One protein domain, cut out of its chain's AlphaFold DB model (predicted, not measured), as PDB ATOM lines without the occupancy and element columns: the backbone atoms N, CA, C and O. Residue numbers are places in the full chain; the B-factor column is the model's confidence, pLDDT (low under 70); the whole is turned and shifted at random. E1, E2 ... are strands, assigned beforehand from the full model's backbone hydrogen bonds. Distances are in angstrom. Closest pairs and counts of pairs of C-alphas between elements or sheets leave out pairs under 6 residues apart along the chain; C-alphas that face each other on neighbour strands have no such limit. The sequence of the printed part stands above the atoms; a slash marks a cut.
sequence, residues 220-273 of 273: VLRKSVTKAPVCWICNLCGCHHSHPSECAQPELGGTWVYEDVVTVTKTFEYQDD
ATOM      1  N   VAL A 220     -34.384 -34.231   1.619       78.38
ATOM      2  CA  VAL A 220     -33.949 -35.340   0.771       78.38
ATOM      3  C   VAL A 220     -33.719 -34.783  -0.629       78.38
ATOM      4  O   VAL A 220     -34.598 -34.131  -1.203       78.38
ATOM      5  N   LEU A 221     -32.528 -35.017  -1.170       77.12
ATOM      6  CA  LEU A 221     -32.157 -34.625  -2.523       77.12
ATOM      7  C   LEU A 221     -32.144 -35.881  -3.387       77.12
ATOM      8  O   LEU A 221     -31.281 -36.733  -3.225       77.12
ATOM      9  N   ARG A 222     -33.112 -36.006  -4.296       71.38
ATOM     10  CA  ARG A 222     -33.109 -37.062  -5.313       71.38
ATOM     11  C   ARG A 222     -32.770 -36.455  -6.657       71.38
ATOM     12  O   ARG A 222     -33.494 -35.586  -7.141       71.38
ATOM     13  N   LYS A 223     -31.698 -36.937  -7.270       70.94
ATOM     14  CA  LYS A 223     -31.390 -36.637  -8.663       70.94
ATOM     15  C   LYS A 223     -31.987 -37.727  -9.537       70.94
ATOM     16  O   LYS A 223     -31.802 -38.911  -9.279       70.94
ATOM     17  N   SER A 224     -32.742 -37.319 -10.544       72.19
ATOM     18  CA  SER A 224     -33.311 -38.222 -11.537       72.19
ATOM     19  C   SER A 224     -33.066 -37.655 -12.921       72.19
ATOM     20  O   SER A 224     -33.305 -36.468 -13.153       72.19
ATOM     21  N   VAL A 225     -32.636 -38.507 -13.842       74.50
ATOM     22  CA  VAL A 225     -32.517 -38.153 -15.254       74.50
ATOM     23  C   VAL A 225     -33.875 -38.369 -15.909       74.50
ATOM     24  O   VAL A 225     -34.401 -39.481 -15.925       74.50
ATOM     25  N   THR A 226     -34.465 -37.297 -16.424       77.69
ATOM     26  CA  THR A 226     -35.734 -37.338 -17.158       77.69
ATOM     27  C   THR A 226     -35.519 -36.825 -18.573       77.69
ATOM     28  O   THR A 226     -34.879 -35.793 -18.759       77.69
ATOM     29  N   LYS A 227     -36.087 -37.507 -19.571       81.88
ATOM     30  CA  LYS A 227     -36.042 -37.060 -20.968       81.88
ATOM     31  C   LYS A 227     -37.050 -35.939 -21.189       81.88
ATOM     32  O   LYS A 227     -38.254 -36.191 -21.152       81.88
ATOM     33  N   ALA A 228     -36.569 -34.721 -21.419       83.62
ATOM     34  CA  ALA A 228     -37.421 -33.576 -21.719       83.62
ATOM     35  C   ALA A 228     -37.446 -33.310 -23.233       83.62
ATOM     36  O   ALA A 228     -36.396 -33.387 -23.875       83.62
ATOM     37  N   PRO A 229     -38.614 -33.011 -23.830       85.38
ATOM     38  CA  PRO A 229     -38.686 -32.619 -25.232       85.38
ATOM     39  C   PRO A 229     -38.065 -31.227 -25.409       85.38
ATOM     40  O   PRO A 229     -38.493 -30.270 -24.767       85.38
ATOM     41  N   VAL A 230     -37.063 -31.114 -26.280       85.94
ATOM     42  CA  VAL A 230     -36.327 -29.863 -26.532       85.94
ATOM     43  C   VAL A 230     -36.897 -29.131 -27.728       85.94
ATOM     44  O   VAL A 230     -37.172 -27.934 -27.674       85.94
ATOM     45  N   CYS A 231     -37.088 -29.854 -28.824       88.69
ATOM     46  CA  CYS A 231     -37.665 -29.295 -30.030       88.69
ATOM     47  C   CYS A 231     -38.296 -30.386 -30.885       88.69
ATOM     48  O   CYS A 231     -38.001 -31.576 -30.761       88.69
ATOM     49  N   TRP A 232     -39.182 -29.954 -31.764       90.06
ATOM     50  CA  TRP A 232     -39.812 -30.784 -32.766       90.06
ATOM     51  C   TRP A 232     -39.216 -30.459 -34.133       90.06
ATOM     52  O   TRP A 232     -39.229 -29.305 -34.562       90.06
ATOM     53  N   ILE A 233     -38.685 -31.470 -34.816       90.94
ATOM     54  CA  ILE A 233     -38.147 -31.340 -36.170       90.94
ATOM     55  C   ILE A 233     -39.266 -31.648 -37.160       90.94
ATOM     56  O   ILE A 233     -39.795 -32.761 -37.190       90.94
ATOM     57  N   CYS A 234     -39.604 -30.654 -37.977       91.00
ATOM     58  CA  CYS A 234     -40.643 -30.754 -38.994       91.00
ATOM     59  C   CYS A 234     -40.231 -31.658 -40.164       91.00
ATOM     60  O   CYS A 234     -39.184 -31.427 -40.770       91.00
ATOM     61  N   ASN A 235     -41.085 -32.605 -40.571       87.88
ATOM     62  CA  ASN A 235     -40.815 -33.443 -41.749       87.88
ATOM     63  C   ASN A 235     -40.927 -32.682 -43.085       87.88
ATOM     64  O   ASN A 235     -40.344 -33.117 -44.074       87.88
ATOM     65  N   LEU A 236     -41.672 -31.567 -43.136       83.19
ATOM     66  CA  LEU A 236     -41.845 -30.767 -44.357       83.19
ATOM     67  C   LEU A 236     -40.610 -29.913 -44.668       83.19
ATOM     68  O   LEU A 236     -40.125 -29.914 -45.795       83.19
ATOM     69  N   CYS A 237     -40.141 -29.133 -43.692       81.62
ATOM     70  CA  CYS A 237     -39.105 -28.118 -43.908       81.62
ATOM     71  C   CYS A 237     -37.793 -28.387 -43.159       81.62
ATOM     72  O   CYS A 237     -36.818 -27.676 -43.388       81.62
ATOM     73  N   GLY A 238     -37.751 -29.368 -42.253       84.69
ATOM     74  CA  GLY A 238     -36.583 -29.643 -41.411       84.69
ATOM     75  C   GLY A 238     -36.297 -28.573 -40.351       84.69
ATOM     76  O   GLY A 238     -35.269 -28.640 -39.683       84.69
ATOM     77  N   CYS A 239     -37.170 -27.574 -40.187       86.50
ATOM     78  CA  CYS A 239     -37.014 -26.553 -39.155       86.50
ATOM     79  C   CYS A 239     -37.320 -27.111 -37.758       86.50
ATOM     80  O   CYS A 239     -38.132 -28.026 -37.596       86.50
ATOM     81  N   HIS A 240     -36.678 -26.514 -36.752       90.06
ATOM     82  CA  HIS A 240     -36.889 -26.820 -35.341       90.06
ATOM     83  C   HIS A 240     -37.986 -25.907 -34.790       90.06
ATOM     84  O   HIS A 240     -37.861 -24.683 -34.853       90.06
ATOM     85  N   HIS A 241     -39.043 -26.500 -34.245       85.50
ATOM     86  CA  HIS A 241     -40.150 -25.795 -33.603       85.50
ATOM     87  C   HIS A 241     -40.212 -26.129 -32.116       85.50
ATOM     88  O   HIS A 241     -39.750 -27.190 -31.689       85.50
ATOM     89  N   SER A 242     -40.826 -25.247 -31.329       86.69
ATOM     90  CA  SER A 242     -41.077 -25.526 -29.912       86.69
ATOM     91  C   SER A 242     -42.286 -26.446 -29.723       86.69
ATOM     92  O   SER A 242     -42.324 -27.243 -28.785       86.69
ATOM     93  N   HIS A 243     -43.256 -26.378 -30.643       85.38
ATOM     94  CA  HIS A 243     -44.418 -27.259 -30.706       85.38
ATOM     95  C   HIS A 243     -44.820 -27.571 -32.157       85.38
ATOM     96  O   HIS A 243     -44.705 -26.705 -33.025       85.38
ATOM     97  N   PRO A 244     -45.402 -28.758 -32.426       87.56
ATOM     98  CA  PRO A 244     -45.923 -29.113 -33.749       87.56
ATOM     99  C   PRO A 244     -46.987 -28.139 -34.277       87.56
ATOM    100  O   PRO A 244     -47.155 -28.008 -35.484       87.56
ATOM    101  N   SER A 245     -47.695 -27.431 -33.388       85.88
ATOM    102  CA  SER A 245     -48.702 -26.423 -33.748       85.88
ATOM    103  C   SER A 245     -48.129 -25.188 -34.444       85.88
ATOM    104  O   SER A 245     -48.882 -24.425 -35.037       85.88
ATOM    105  N   GLU A 246     -46.816 -24.971 -34.363       85.00
ATOM    106  CA  GLU A 246     -46.125 -23.872 -35.047       85.00
ATOM    107  C   GLU A 246     -45.730 -24.241 -36.487       85.00
ATOM    108  O   GLU A 246     -45.170 -23.418 -37.213       85.00
ATOM    109  N   CYS A 247     -46.003 -25.480 -36.908       86.19
ATOM    110  CA  CYS A 247     -45.752 -25.945 -38.262       86.19
ATOM    111  C   CYS A 247     -46.818 -25.431 -39.237       86.19
ATOM    112  O   CYS A 247     -48.008 -25.424 -38.931       86.19
ATOM    113  N   ALA A 248     -46.399 -25.085 -40.456       83.81
ATOM    114  CA  ALA A 248     -47.314 -24.720 -41.535       83.81
ATOM    115  C   ALA A 248     -48.183 -25.897 -42.027       83.81
ATOM    116  O   ALA A 248     -49.281 -25.661 -42.521       83.81
ATOM    117  N   GLN A 249     -47.697 -27.140 -41.904       84.38
ATOM    118  CA  GLN A 249     -48.417 -28.373 -42.264       84.38
ATOM    119  C   GLN A 249     -48.132 -29.486 -41.241       84.38
ATOM    120  O   GLN A 249     -47.293 -30.363 -41.480       84.38
ATOM    121  N   PRO A 250     -48.773 -29.446 -40.061       80.19
ATOM    122  CA  PRO A 250     -48.569 -30.445 -39.013       80.19
ATOM    123  C   PRO A 250     -49.005 -31.861 -39.428       80.19
ATOM    124  O   PRO A 250     -48.515 -32.836 -38.860       80.19
ATOM    125  N   GLU A 251     -49.872 -32.006 -40.433       84.56
ATOM    126  CA  GLU A 251     -50.346 -33.290 -40.964       84.56
ATOM    127  C   GLU A 251     -49.246 -34.161 -41.591       84.56
ATOM    128  O   GLU A 251     -49.386 -35.382 -41.641       84.56
ATOM    129  N   LEU A 252     -48.130 -33.561 -42.021       85.25
ATOM    130  CA  LEU A 252     -46.956 -34.287 -42.524       85.25
ATOM    131  C   LEU A 252     -46.081 -34.855 -41.390       85.25
ATOM    132  O   LEU A 252     -45.141 -35.619 -41.634       85.25
ATOM    133  N   GLY A 253     -46.408 -34.512 -40.142       88.50
ATOM    134  CA  GLY A 253     -45.741 -35.001 -38.947       88.50
ATOM    135  C   GLY A 253     -44.338 -34.429 -38.741       88.50
ATOM    136  O   GLY A 253     -43.881 -33.506 -39.418       88.50
ATOM    137  N   GLY A 254     -43.660 -34.974 -37.738       89.19
ATOM    138  CA  GLY A 254     -42.305 -34.597 -37.354       89.19
ATOM    139  C   GLY A 254     -41.841 -35.394 -36.147       89.19
ATOM    140  O   GLY A 254     -42.611 -36.179 -35.584       89.19
ATOM    141  N   THR A 255     -40.589 -35.194 -35.753       90.81
ATOM    142  CA  THR A 255     -39.939 -35.994 -34.708       90.81
ATOM    143  C   THR A 255     -39.565 -35.121 -33.521       90.81
ATOM    144  O   THR A 255     -38.978 -34.055 -33.688       90.81
ATOM    145  N   TRP A 256     -39.891 -35.578 -32.313       91.25
ATOM    146  CA  TRP A 256     -39.430 -34.940 -31.084       91.25
ATOM    147  C   TRP A 256     -37.975 -35.298 -30.808       91.25
ATOM    148  O   TRP A 256     -37.609 -36.474 -30.771       91.25
ATOM    149  N   VAL A 257     -37.162 -34.274 -30.578       88.62
ATOM    150  CA  VAL A 257     -35.817 -34.402 -30.031       88.62
ATOM    151  C   VAL A 257     -35.913 -34.247 -28.523       88.62
ATOM    152  O   VAL A 257     -36.505 -33.286 -28.027       88.62
ATOM    153  N   TYR A 258     -35.333 -35.202 -27.808       89.44
ATOM    154  CA  TYR A 258     -35.271 -35.208 -26.354       89.44
ATOM    155  C   TYR A 258     -33.830 -35.008 -25.903       89.44
ATOM    156  O   TYR A 258     -32.916 -35.561 -26.514       89.44
ATOM    157  N   GLU A 259     -33.650 -34.285 -24.806       86.31
ATOM    158  CA  GLU A 259     -32.385 -34.232 -24.077       86.31
ATOM    159  C   GLU A 259     -32.581 -34.789 -22.671       86.31
ATOM    160  O   GLU A 259     -33.665 -34.699 -22.075       86.31
ATOM    161  N   ASP A 260     -31.518 -35.395 -22.155       83.56
ATOM    162  CA  ASP A 260     -31.465 -35.870 -20.784       83.56
ATOM    163  C   ASP A 260     -31.322 -34.656 -19.861       83.56
ATOM    164  O   ASP A 260     -30.286 -33.993 -19.818       83.56
ATOM    165  N   VAL A 261     -32.386 -34.350 -19.121       79.75
ATOM    166  CA  VAL A 261     -32.397 -33.272 -18.132       79.75
ATOM    167  C   VAL A 261     -32.260 -33.887 -16.750       79.75
ATOM    168  O   VAL A 261     -33.096 -34.684 -16.311       79.75
ATOM    169  N   VAL A 262     -31.200 -33.493 -16.047       77.56
ATOM    170  CA  VAL A 262     -30.992 -33.854 -14.644       77.56
ATOM    171  C   VAL A 262     -31.919 -32.996 -13.792       77.56
ATOM    172  O   VAL A 262     -31.693 -31.800 -13.608       77.56
ATOM    173  N   THR A 263     -32.975 -33.607 -13.262       75.19
ATOM    174  CA  THR A 263     -33.892 -32.947 -12.332       75.19
ATOM    175  C   THR A 263     -33.481 -33.285 -10.903       75.19
ATOM    176  O   THR A 263     -33.474 -34.452 -10.511       75.19
ATOM    177  N   VAL A 264     -33.157 -32.261 -10.110       73.62
ATOM    178  CA  VAL A 264     -32.915 -32.405  -8.668       73.62
ATOM    179  C   VAL A 264     -34.217 -32.131  -7.929       73.62
ATOM    180  O   VAL A 264     -34.650 -30.985  -7.799       73.62
ATOM    181  N   THR A 265     -34.857 -33.185  -7.434       75.75
ATOM    182  CA  THR A 265     -36.059 -33.063  -6.612       75.75
ATOM    183  C   THR A 265     -35.657 -32.922  -5.150       75.75
ATOM    184  O   THR A 265     -35.029 -33.809  -4.572       75.75
ATOM    185  N   LYS A 266     -36.039 -31.796  -4.545       72.12
ATOM    186  CA  LYS A 266     -35.845 -31.511  -3.122       72.12
ATOM    187  C   LYS A 266     -37.140 -31.794  -2.367       72.12
ATOM    188  O   LYS A 266     -38.081 -31.007  -2.465       72.12
ATOM    189  N   THR A 267     -37.197 -32.882  -1.607       72.69
ATOM    190  CA  THR A 267     -38.389 -33.253  -0.829       72.69
ATOM    191  C   THR A 267     -38.092 -33.303   0.668       72.69
ATOM    192  O   THR A 267     -36.948 -33.256   1.109       72.69
ATOM    193  N   PHE A 268     -39.146 -33.353   1.477       67.25
ATOM    194  CA  PHE A 268     -39.065 -33.593   2.923       67.25
ATOM    195  C   PHE A 268     -39.781 -34.901   3.293       67.25
ATOM    196  O   PHE A 268     -40.304 -35.014   4.406       67.25
ATOM    197  N   GLU A 269     -39.866 -35.824   2.328       57.88
ATOM    198  CA  GLU A 269     -40.620 -37.076   2.407       57.88
ATOM    199  C   GLU A 269     -40.159 -37.942   3.579       57.88
ATOM    200  O   GLU A 269     -38.976 -38.007   3.909       57.88
ATOM    201  N   TYR A 270     -41.130 -38.602   4.199       51.72
ATOM    202  CA  TYR A 270     -40.904 -39.730   5.088       51.72
ATOM    203  C   TYR A 270     -41.050 -40.996   4.237       51.72
ATOM    204  O   TYR A 270     -41.822 -40.992   3.279       51.72
ATOM    205  N   GLN A 271     -40.315 -42.061   4.555       38.84
ATOM    206  CA  GLN A 271     -40.748 -43.381   4.098       38.84
ATOM    207  C   GLN A 271     -42.047 -43.674   4.854       38.84
ATOM    208  O   GLN A 271     -42.061 -43.626   6.083       38.84
ATOM    209  N   ASP A 272     -43.147 -43.836   4.122       33.59
ATOM    210  CA  ASP A 272     -44.364 -44.399   4.697       33.59
ATOM    211  C   ASP A 272     -44.059 -45.889   4.941       33.59
ATOM    212  O   ASP A 272     -43.825 -46.621   3.977       33.59
ATOM    213  N   ASP A 273     -43.963 -46.293   6.212       29.77
ATOM    214  CA  ASP A 273     -43.890 -47.706   6.625       29.77
ATOM    215  C   ASP A 273     -45.204 -48.449   6.311       29.77
ATOM    216  O   ASP A 273     -46.295 -47.878   6.575       29.77
TER     217      ASP A 273
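Overview. This is residues 220 to 273 of the 273 residues of the protein "DZANK-type domain-containing protein" of Bacteroides cellulosilyticus CL02T12C19 (UniProt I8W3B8). Picture one long, narrow hairpin of two strands, E1 and E2, wound about each other along the length of a rod, with a head of loop at one end, residues 235 to 253, and a short tail at the other, residues 268 to 273. The printed part has 54 residues with two named strands, E1 then E2, in one antiparallel sheet, and no named helix; the class is all strand. It is extended, with a radius of gyration of the C-alphas of 17.4 A and spans of 52 by 17 by 14 A.

Arrangement. Look first at E1, residues 220 to 234, and E2, residues 254 to 267, antiparallel neighbours at 164 degrees between their directions. At one end N 220 and O 267 are within hydrogen-bond range at 2.8 A; near the other, N 233 and O 255 are at 2.8 A. C-alphas 229 and 258 face each other at 4.4 A. E2 bends by 53 degrees at residue 260. In the head, residues 240 to 241 pair antiparallel with residues 232 to 233 of E1.

Along the chain. Find C-alpha 220 at (-33.949, -35.340, 0.771); from there E1 runs 40.6 A to C-alpha 234. E2 runs 36.8 A back to C-alpha 267 at (-38.389, -33.253, -0.829).

Size, cuts and confidence. The C-alphas farthest apart, of Cys 237 and Asp 273, are 54.4 A apart. The printed part has no cut, and the 19-residue link from E1 to E2 is long. Look for low confidence, pLDDT under 70, at residues 268 to 273.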